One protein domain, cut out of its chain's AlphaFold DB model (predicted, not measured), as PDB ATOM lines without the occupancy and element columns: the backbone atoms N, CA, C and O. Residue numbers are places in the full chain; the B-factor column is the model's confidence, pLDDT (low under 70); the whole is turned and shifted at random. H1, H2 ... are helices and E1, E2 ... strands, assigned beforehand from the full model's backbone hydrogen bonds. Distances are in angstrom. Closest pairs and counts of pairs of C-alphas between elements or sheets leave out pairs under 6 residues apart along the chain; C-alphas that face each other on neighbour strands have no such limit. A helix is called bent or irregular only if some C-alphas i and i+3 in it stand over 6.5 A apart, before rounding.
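This is residues 828 to 884 of the 893 residues of an uncharacterized protein of Edaphochlamys debaryana (UniProt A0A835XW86). A small two-stranded hairpin, E2 and E3, sits near the middle of a rod-shaped piece rich in loops, with one helix, H1, passing beside E2 and the last residues, 878 to 884, turning back beside E3. At one end residues 852 to 859 stick out, leading into the very short helix H2; at the other end are loops, among them residues 829 to 836. The printed part has 57 residues, with two named helices and three named strands in the order E1, H1, H2, E2, E3; the sheet, E2 - E3, is antiparallel. The class is mixed, helices and strands, though under half of the residues, 24, are in named elements. The whole is only just compact, close to loose, with a radius of gyration of the C-alphas of 12.2 A, and spans 39 by 17 by 16 A.

Go from Cys 828 to E1, residues 837 to 839, which pairs with no named strand. H1, residues 840 to 850, follows, and the two meet only through their link. Next look at H2, residues 858 to 861: it is close to H1 but not clearly touching, with the closest C-alphas, those of Thr 847 and Ala 861, 7.8 A apart. Then comes E2, residues 866 to 868; its closest C-alphas to H1 are those of Leu 866 and Gly 843, 6.2 A apart. E3, residues 875 to 877, is its antiparallel neighbour in a hairpin, at 152 degrees between directions; N 867 and O 876, like N 876 and O 867, are 2.9 A apart, within hydrogen-bond range. H1 and E3 are apart, and so are H2 and E3. In H1, 6 of 7 O i to N i+4 pairs are within hydrogen-bond range, while H2 is too short for such a pair.

Find C-alpha 837 at (39.961, 8.268, 302.045), where E1 begins its 7.1 A. From C-alpha 840 at (43.159, 17.102, 300.260) H1 runs 16.5 A. H2 is neither bent nor irregular, but only just: C-alphas 858 and 861 are 6.5 A apart. E2 measures 6.6 A and E3 7.1 A, ending at C-alpha 877 at (35.890, 21.034, 304.522).

The two C-alphas farthest apart, those of Asp 833 and Pro 854, are 39.9 A apart. The printed part has no cut, and none of its links between named elements is long. Check the B-factor column at residues 843 to 863: there the model's pLDDT is under 70, against a mean of 76.9 for the printed part.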
ATOM      1  N   CYS A 828      40.931  11.058 306.018       92.88
ATOM      2  CA  CYS A 828      39.820  10.125 306.172       92.88
ATOM      3  C   CYS A 828      38.509  10.902 306.323       92.88
ATOM      4  O   CYS A 828      38.489  12.015 306.856       92.88
ATOM      5  N   CYS A 829      37.404  10.303 305.885       93.44
ATOM      6  CA  CYS A 829      36.077  10.728 306.310       93.44
ATOM      7  C   CYS A 829      35.977  10.647 307.843       93.44
ATOM      8  O   CYS A 829      36.424   9.670 308.437       93.44
ATOM      9  N   LEU A 830      35.398  11.669 308.477       90.69
ATOM     10  CA  LEU A 830      35.276  11.741 309.940       90.69
ATOM     11  C   LEU A 830      33.977  11.119 310.472       90.69
ATOM     12  O   LEU A 830      33.776  11.044 311.681       90.69
ATOM     13  N   THR A 831      33.095  10.650 309.586       92.25
ATOM     14  CA  THR A 831      31.955   9.817 309.978       92.25
ATOM     15  C   THR A 831      32.474   8.497 310.563       92.25
ATOM     16  O   THR A 831      33.270   7.839 309.885       92.25
ATOM     17  N   PRO A 832      32.014   8.067 311.756       90.88
ATOM     18  CA  PRO A 832      32.344   6.756 312.312       90.88
ATOM     19  C   PRO A 832      32.139   5.625 311.297       90.88
ATOM     20  O   PRO A 832      31.245   5.691 310.451       90.88
ATOM     21  N   ASP A 833      33.021   4.627 311.345       85.75
ATOM     22  CA  ASP A 833      33.065   3.450 310.462       85.75
ATOM     23  C   ASP A 833      33.208   3.732 308.948       85.75
ATOM     24  O   ASP A 833      33.261   2.811 308.128       85.75
ATOM     25  N   CYS A 834      33.352   4.996 308.537       91.25
ATOM     26  CA  CYS A 834      33.481   5.360 307.134       91.25
ATOM     27  C   CYS A 834      34.936   5.286 306.647       91.25
ATOM     28  O   CYS A 834      35.681   6.263 306.692       91.25
ATOM     29  N   GLY A 835      35.327   4.138 306.088       87.62
ATOM     30  CA  GLY A 835      36.670   3.900 305.533       87.62
ATOM     31  C   GLY A 835      37.060   4.704 304.277       87.62
ATOM     32  O   GLY A 835      38.054   4.366 303.638       87.62
ATOM     33  N   GLN A 836      36.302   5.734 303.884       92.06
ATOM     34  CA  GLN A 836      36.595   6.532 302.691       92.06
ATOM     35  C   GLN A 836      37.773   7.484 302.936       92.06
ATOM     36  O   GLN A 836      37.714   8.366 303.793       92.06
ATOM     37  N   VAL A 837      38.810   7.355 302.108       93.06
ATOM     38  CA  VAL A 837      39.961   8.268 302.045       93.06
ATOM     39  C   VAL A 837      39.760   9.273 300.905       93.06
ATOM     40  O   VAL A 837      39.196   8.928 299.863       93.06
ATOM     41  N   TYR A 838      40.228  10.508 301.077       90.56
ATOM     42  CA  TYR A 838      40.244  11.550 300.047       90.56
ATOM     43  C   TYR A 838      41.603  12.252 299.963       90.56
ATOM     44  O   TYR A 838      42.327  12.351 300.951       90.56
ATOM     45  N   ASP A 839      41.949  12.763 298.778       90.75
ATOM     46  CA  ASP A 839      43.125  13.617 298.575       90.75
ATOM     47  C   ASP A 839      42.732  15.086 298.838       90.75
ATOM     48  O   ASP A 839      41.855  15.651 298.175       90.75
ATOM     49  N   LYS A 840      43.371  15.710 299.834       87.75
ATOM     50  CA  LYS A 840      43.159  17.102 300.260       87.75
ATOM     51  C   LYS A 840      43.491  18.105 299.149       87.75
ATOM     52  O   LYS A 840      42.888  19.180 299.101       87.75
ATOM     53  N   LEU A 841      44.406  17.763 298.237       81.69
ATOM     54  CA  LEU A 841      44.795  18.599 297.096       81.69
ATOM     55  C   LEU A 841      43.770  18.538 295.958       81.69
ATOM     56  O   LEU A 841      43.612  19.525 295.239       81.69
ATOM     57  N   TYR A 842      43.027  17.436 295.815       73.25
ATOM     58  CA  TYR A 842      41.991  17.308 294.780       73.25
ATOM     59  C   TYR A 842      40.880  18.360 294.941       73.25
ATOM     60  O   TYR A 842      40.414  18.942 293.960       73.25
ATOM     61  N   GLY A 843      40.535  18.700 296.188       63.38
ATOM     62  CA  GLY A 843      39.621  19.802 296.491       63.38
ATOM     63  C   GLY A 843      40.096  21.151 295.932       63.38
ATOM     64  O   GLY A 843      39.289  21.883 295.360       63.38
ATOM     65  N   LYS A 844      41.403  21.455 296.007       63.28
ATOM     66  CA  LYS A 844      41.975  22.709 295.472       63.28
ATOM     67  C   LYS A 844      41.806  22.828 293.951       63.28
ATOM     68  O   LYS A 844      41.634  23.930 293.437       63.28
ATOM     69  N   GLN A 845      41.831  21.705 293.229       60.62
ATOM     70  CA  GLN A 845      41.637  21.680 291.773       60.62
ATOM     71  C   GLN A 845      40.176  21.957 291.385       60.62
ATOM     72  O   GLN A 845      39.915  22.675 290.419       60.62
ATOM     73  N   LEU A 846      39.219  21.437 292.158       59.62
ATOM     74  CA  LEU A 846      37.787  21.685 291.957       59.62
ATOM     75  C   LEU A 846      37.390  23.132 292.277       59.62
ATOM     76  O   LEU A 846      36.642  23.733 291.506       59.62
ATOM     77  N   THR A 847      37.923  23.723 293.351       56.66
ATOM     78  CA  THR A 847      37.679  25.140 293.674       56.66
ATOM     79  C   THR A 847      38.307  26.080 292.643       56.66
ATOM     80  O   THR A 847      37.663  27.046 292.241       56.66
ATOM     81  N   ALA A 848      39.507  25.772 292.132       56.81
ATOM     82  CA  ALA A 848      40.129  26.544 291.051       56.81
ATOM     83  C   ALA A 848      39.312  26.498 289.744       56.81
ATOM     84  O   ALA A 848      39.161  27.517 289.074       56.81
ATOM     85  N   ALA A 849      38.728  25.344 289.400       54.28
ATOM     86  CA  ALA A 849      37.847  25.222 288.237       54.28
ATOM     87  C   ALA A 849      36.514  25.977 288.413       54.28
ATOM     88  O   ALA A 849      35.992  26.528 287.446       54.28
ATOM     89  N   ALA A 850      35.973  26.038 289.635       53.16
ATOM     90  CA  ALA A 850      34.762  26.803 289.945       53.16
ATOM     91  C   ALA A 850      34.996  28.328 289.939       53.16
ATOM     92  O   ALA A 850      34.107  29.081 289.542       53.16
ATOM     93  N   ALA A 851      36.198  28.784 290.314       51.88
ATOM     94  CA  ALA A 851      36.584  30.200 290.303       51.88
ATOM     95  C   ALA A 851      36.660  30.824 288.892       51.88
ATOM     96  O   ALA A 851      36.673  32.044 288.764       51.88
ATOM     97  N   LEU A 852      36.672  30.009 287.829       51.09
ATOM     98  CA  LEU A 852      36.611  30.470 286.433       51.09
ATOM     99  C   LEU A 852      35.175  30.744 285.937       51.09
ATOM    100  O   LEU A 852      34.981  31.108 284.777       51.09
ATOM    101  N   GLY A 853      34.157  30.573 286.788       48.56
ATOM    102  CA  GLY A 853      32.776  30.939 286.474       48.56
ATOM    103  C   GLY A 853      32.544  32.459 286.556       48.56
ATOM    104  O   GLY A 853      32.827  33.048 287.603       48.56
ATOM    105  N   PRO A 854      31.984  33.115 285.516       43.16
ATOM    106  CA  PRO A 854      31.709  34.553 285.538       43.16
ATOM    107  C   PRO A 854      30.582  34.872 286.534       43.16
ATOM    108  O   PRO A 854      29.400  34.768 286.215       43.16
ATOM    109  N   GLY A 855      30.965  35.227 287.762       53.31
ATOM    110  CA  GLY A 855      30.051  35.502 288.877       53.31
ATOM    111  C   GLY A 855      30.588  35.120 290.262       53.31
ATOM    112  O   GLY A 855      30.009  35.532 291.264       53.31
ATOM    113  N   ALA A 856      31.691  34.368 290.349       50.06
ATOM    114  CA  ALA A 856      32.346  34.071 291.623       50.06
ATOM    115  C   ALA A 856      33.182  35.273 292.111       50.06
ATOM    116  O   ALA A 856      34.324  35.458 291.695       50.06
ATOM    117  N   GLY A 857      32.605  36.096 292.994       50.38
ATOM    118  CA  GLY A 857      33.341  37.128 293.735       50.38
ATOM    119  C   GLY A 857      34.469  36.543 294.601       50.38
ATOM    120  O   GLY A 857      34.462  35.352 294.923       50.38
ATOM    121  N   GLY A 858      35.439  37.385 294.976       54.59
ATOM    122  CA  GLY A 858      36.733  36.976 295.556       54.59
ATOM    123  C   GLY A 858      36.686  36.133 296.840       54.59
ATOM    124  O   GLY A 858      37.662  35.458 297.162       54.59
ATOM    125  N   ASP A 859      35.548  36.093 297.531       56.25
ATOM    126  CA  ASP A 859      35.354  35.378 298.801       56.25
ATOM    127  C   ASP A 859      35.397  33.843 298.651       56.25
ATOM    128  O   ASP A 859      35.542  33.111 299.634       56.25
ATOM    129  N   ALA A 860      35.305  33.325 297.421       55.41
ATOM    130  CA  ALA A 860      35.369  31.889 297.145       55.41
ATOM    131  C   ALA A 860      36.705  31.241 297.563       55.41
ATOM    132  O   ALA A 860      36.723  30.053 297.870       55.41
ATOM    133  N   ALA A 861      37.805  32.003 297.611       57.03
ATOM    134  CA  ALA A 861      39.113  31.502 298.042       57.03
ATOM    135  C   ALA A 861      39.242  31.341 299.572       57.03
ATOM    136  O   ALA A 861      40.072  30.559 300.033       57.03
ATOM    137  N   ALA A 862      38.422  32.052 300.358       61.19
ATOM    138  CA  ALA A 862      38.407  31.959 301.822       61.19
ATOM    139  C   ALA A 862      37.608  30.743 302.335       61.19
ATOM    140  O   ALA A 862      37.777  30.295 303.472       61.19
ATOM    141  N   ARG A 863      36.737  30.181 301.487       65.44
ATOM    142  CA  ARG A 863      36.008  28.940 301.757       65.44
ATOM    143  C   ARG A 863      36.889  27.766 301.339       65.44
ATOM    144  O   ARG A 863      37.133  27.563 300.152       65.44
ATOM    145  N   GLY A 864      37.391  27.009 302.315       73.31
ATOM    146  CA  GLY A 864      38.236  25.844 302.049       73.31
ATOM    147  C   GLY A 864      37.521  24.781 301.200       73.31
ATOM    148  O   GLY A 864      36.303  24.839 301.029       73.31
ATOM    149  N   PRO A 865      38.243  23.798 300.638       83.88
ATOM    150  CA  PRO A 865      37.660  22.936 299.620       83.88
ATOM    151  C   PRO A 865      36.605  21.982 300.184       83.88
ATOM    152  O   PRO A 865      36.817  21.344 301.214       83.88
ATOM    153  N   LEU A 866      35.484  21.841 299.476       86.94
ATOM    154  CA  LEU A 866      34.444  20.867 299.801       86.94
ATOM    155  C   LEU A 866      34.865  19.453 299.375       86.94
ATOM    156  O   LEU A 866      35.165  19.210 298.204       86.94
ATOM    157  N   PHE A 867      34.791  18.509 300.309       90.00
ATOM    158  CA  PHE A 867      34.743  17.075 300.040       90.00
ATOM    159  C   PHE A 867      33.361  16.524 300.405       90.00
ATOM    160  O   PHE A 867      32.866  16.759 301.505       90.00
ATOM    161  N   CYS A 868      32.760  15.750 299.502       91.31
ATOM    162  CA  CYS A 868      31.576  14.940 299.783       91.31
ATOM    163  C   CYS A 868      31.985  13.468 299.785       91.31
ATOM    164  O   CYS A 868      32.601  12.999 298.828       91.31
ATOM    165  N   CYS A 869      31.636  12.737 300.840       92.81
ATOM    166  CA  CYS A 869      31.955  11.322 300.942       92.81
ATOM    167  C   CYS A 869      30.994  10.462 300.111       92.81
ATOM    168  O   CYS A 869      29.807  10.396 300.419       92.81
ATOM    169  N   ASP A 870      31.506   9.731 299.118       90.94
ATOM    170  CA  ASP A 870      30.692   8.825 298.291       90.94
ATOM    171  C   ASP A 870      30.074   7.653 299.087       90.94
ATOM    172  O   ASP A 870      29.065   7.090 298.664       90.94
ATOM    173  N   CYS A 871      30.641   7.285 300.246       89.38
ATOM    174  CA  CYS A 871      30.145   6.179 301.076       89.38
ATOM    175  C   CYS A 871      29.011   6.574 302.035       89.38
ATOM    176  O   CYS A 871      28.054   5.821 302.176       89.38
ATOM    177  N   CYS A 872      29.124   7.715 302.723       94.31
ATOM    178  CA  CYS A 872      28.168   8.131 303.765       94.31
ATOM    179  C   CYS A 872      27.473   9.470 303.486       94.31
ATOM    180  O   CYS A 872      26.692   9.932 304.312       94.31
ATOM    181  N   LEU A 873      27.759  10.105 302.343       92.81
ATOM    182  CA  LEU A 873      27.194  11.380 301.877       92.81
ATOM    183  C   LEU A 873      27.462  12.601 302.779       92.81
ATOM    184  O   LEU A 873      27.056  13.713 302.443       92.81
ATOM    185  N   ALA A 874      28.197  12.429 303.883       92.69
ATOM    186  CA  ALA A 874      28.659  13.524 304.723       92.69
ATOM    187  C   ALA A 874      29.600  14.458 303.941       92.69
ATOM    188  O   ALA A 874      30.450  14.006 303.164       92.69
ATOM    189  N   SER A 875      29.441  15.761 304.163       91.50
ATOM    190  CA  SER A 875      30.242  16.813 303.540       91.50
ATOM    191  C   SER A 875      31.164  17.466 304.565       91.50
ATOM    192  O   SER A 875      30.755  17.775 305.685       91.50
ATOM    193  N   TRP A 876      32.418  17.668 304.171       90.56
ATOM    194  CA  TRP A 876      33.509  18.114 305.031       90.56
ATOM    195  C   TRP A 876      34.325  19.189 304.317       90.56
ATOM    196  O   TRP A 876      34.516  19.119 303.099       90.56
ATOM    197  N   CYS A 877      34.857  20.156 305.060       90.81
ATOM    198  CA  CYS A 877      35.890  21.034 304.522       90.81
ATOM    199  C   CYS A 877      37.260  20.343 304.619       90.81
ATOM    200  O   CYS A 877      37.689  19.977 305.711       90.81
ATOM    201  N   THR A 878      37.988  20.181 303.509       89.38
ATOM    202  CA  THR A 878      39.303  19.508 303.524       89.38
ATOM    203  C   THR A 878      40.425  20.352 304.132       89.38
ATOM    204  O   THR A 878      41.491  19.806 304.416       89.38
ATOM    205  N   ALA A 879      40.201  21.659 304.328       87.06
ATOM    206  CA  ALA A 879      41.179  22.577 304.910       87.06
ATOM    207  C   ALA A 879      41.204  22.500 306.447       87.06
ATOM    208  O   ALA A 879      42.237  22.157 307.011       87.06
ATOM    209  N   CYS A 880      40.076  22.770 307.113       88.94
ATOM    210  CA  CYS A 880      39.950  22.714 308.578       88.94
ATOM    211  C   CYS A 880      39.477  21.351 309.120       88.94
ATOM    212  O   CYS A 880      39.539  21.127 310.322       88.94
ATOM    213  N   GLN A 881      39.045  20.423 308.256       89.50
ATOM    214  CA  GLN A 881      38.584  19.076 308.629       89.50
ATOM    215  C   GLN A 881      37.371  19.063 309.580       89.50
ATOM    216  O   GLN A 881      37.278  18.230 310.473       89.50
ATOM    217  N   VAL A 882      36.406  19.956 309.353       91.25
ATOM    218  CA  VAL A 882      35.124  20.018 310.085       91.25
ATOM    219  C   VAL A 882      33.941  19.780 309.125       91.25
ATOM    220  O   VAL A 882      34.151  19.794 307.902       91.25
ATOM    221  N   PRO A 883      32.709  19.527 309.619       92.31
ATOM    222  CA  PRO A 883      31.521  19.439 308.767       92.31
ATOM    223  C   PRO A 883      31.374  20.683 307.883       92.31
ATOM    224  O   PRO A 883      31.746  21.784 308.281       92.31
ATOM    225  N   TRP A 884      30.854  20.522 306.667       91.38
ATOM    226  CA  TRP A 884      30.843  21.603 305.680       91.38
ATOM    227  C   TRP A 884      30.092  22.866 306.149       91.38
ATOM    228  O   TRP A 884      28.866  22.881 306.261       91.38
TER     229      TRP A 884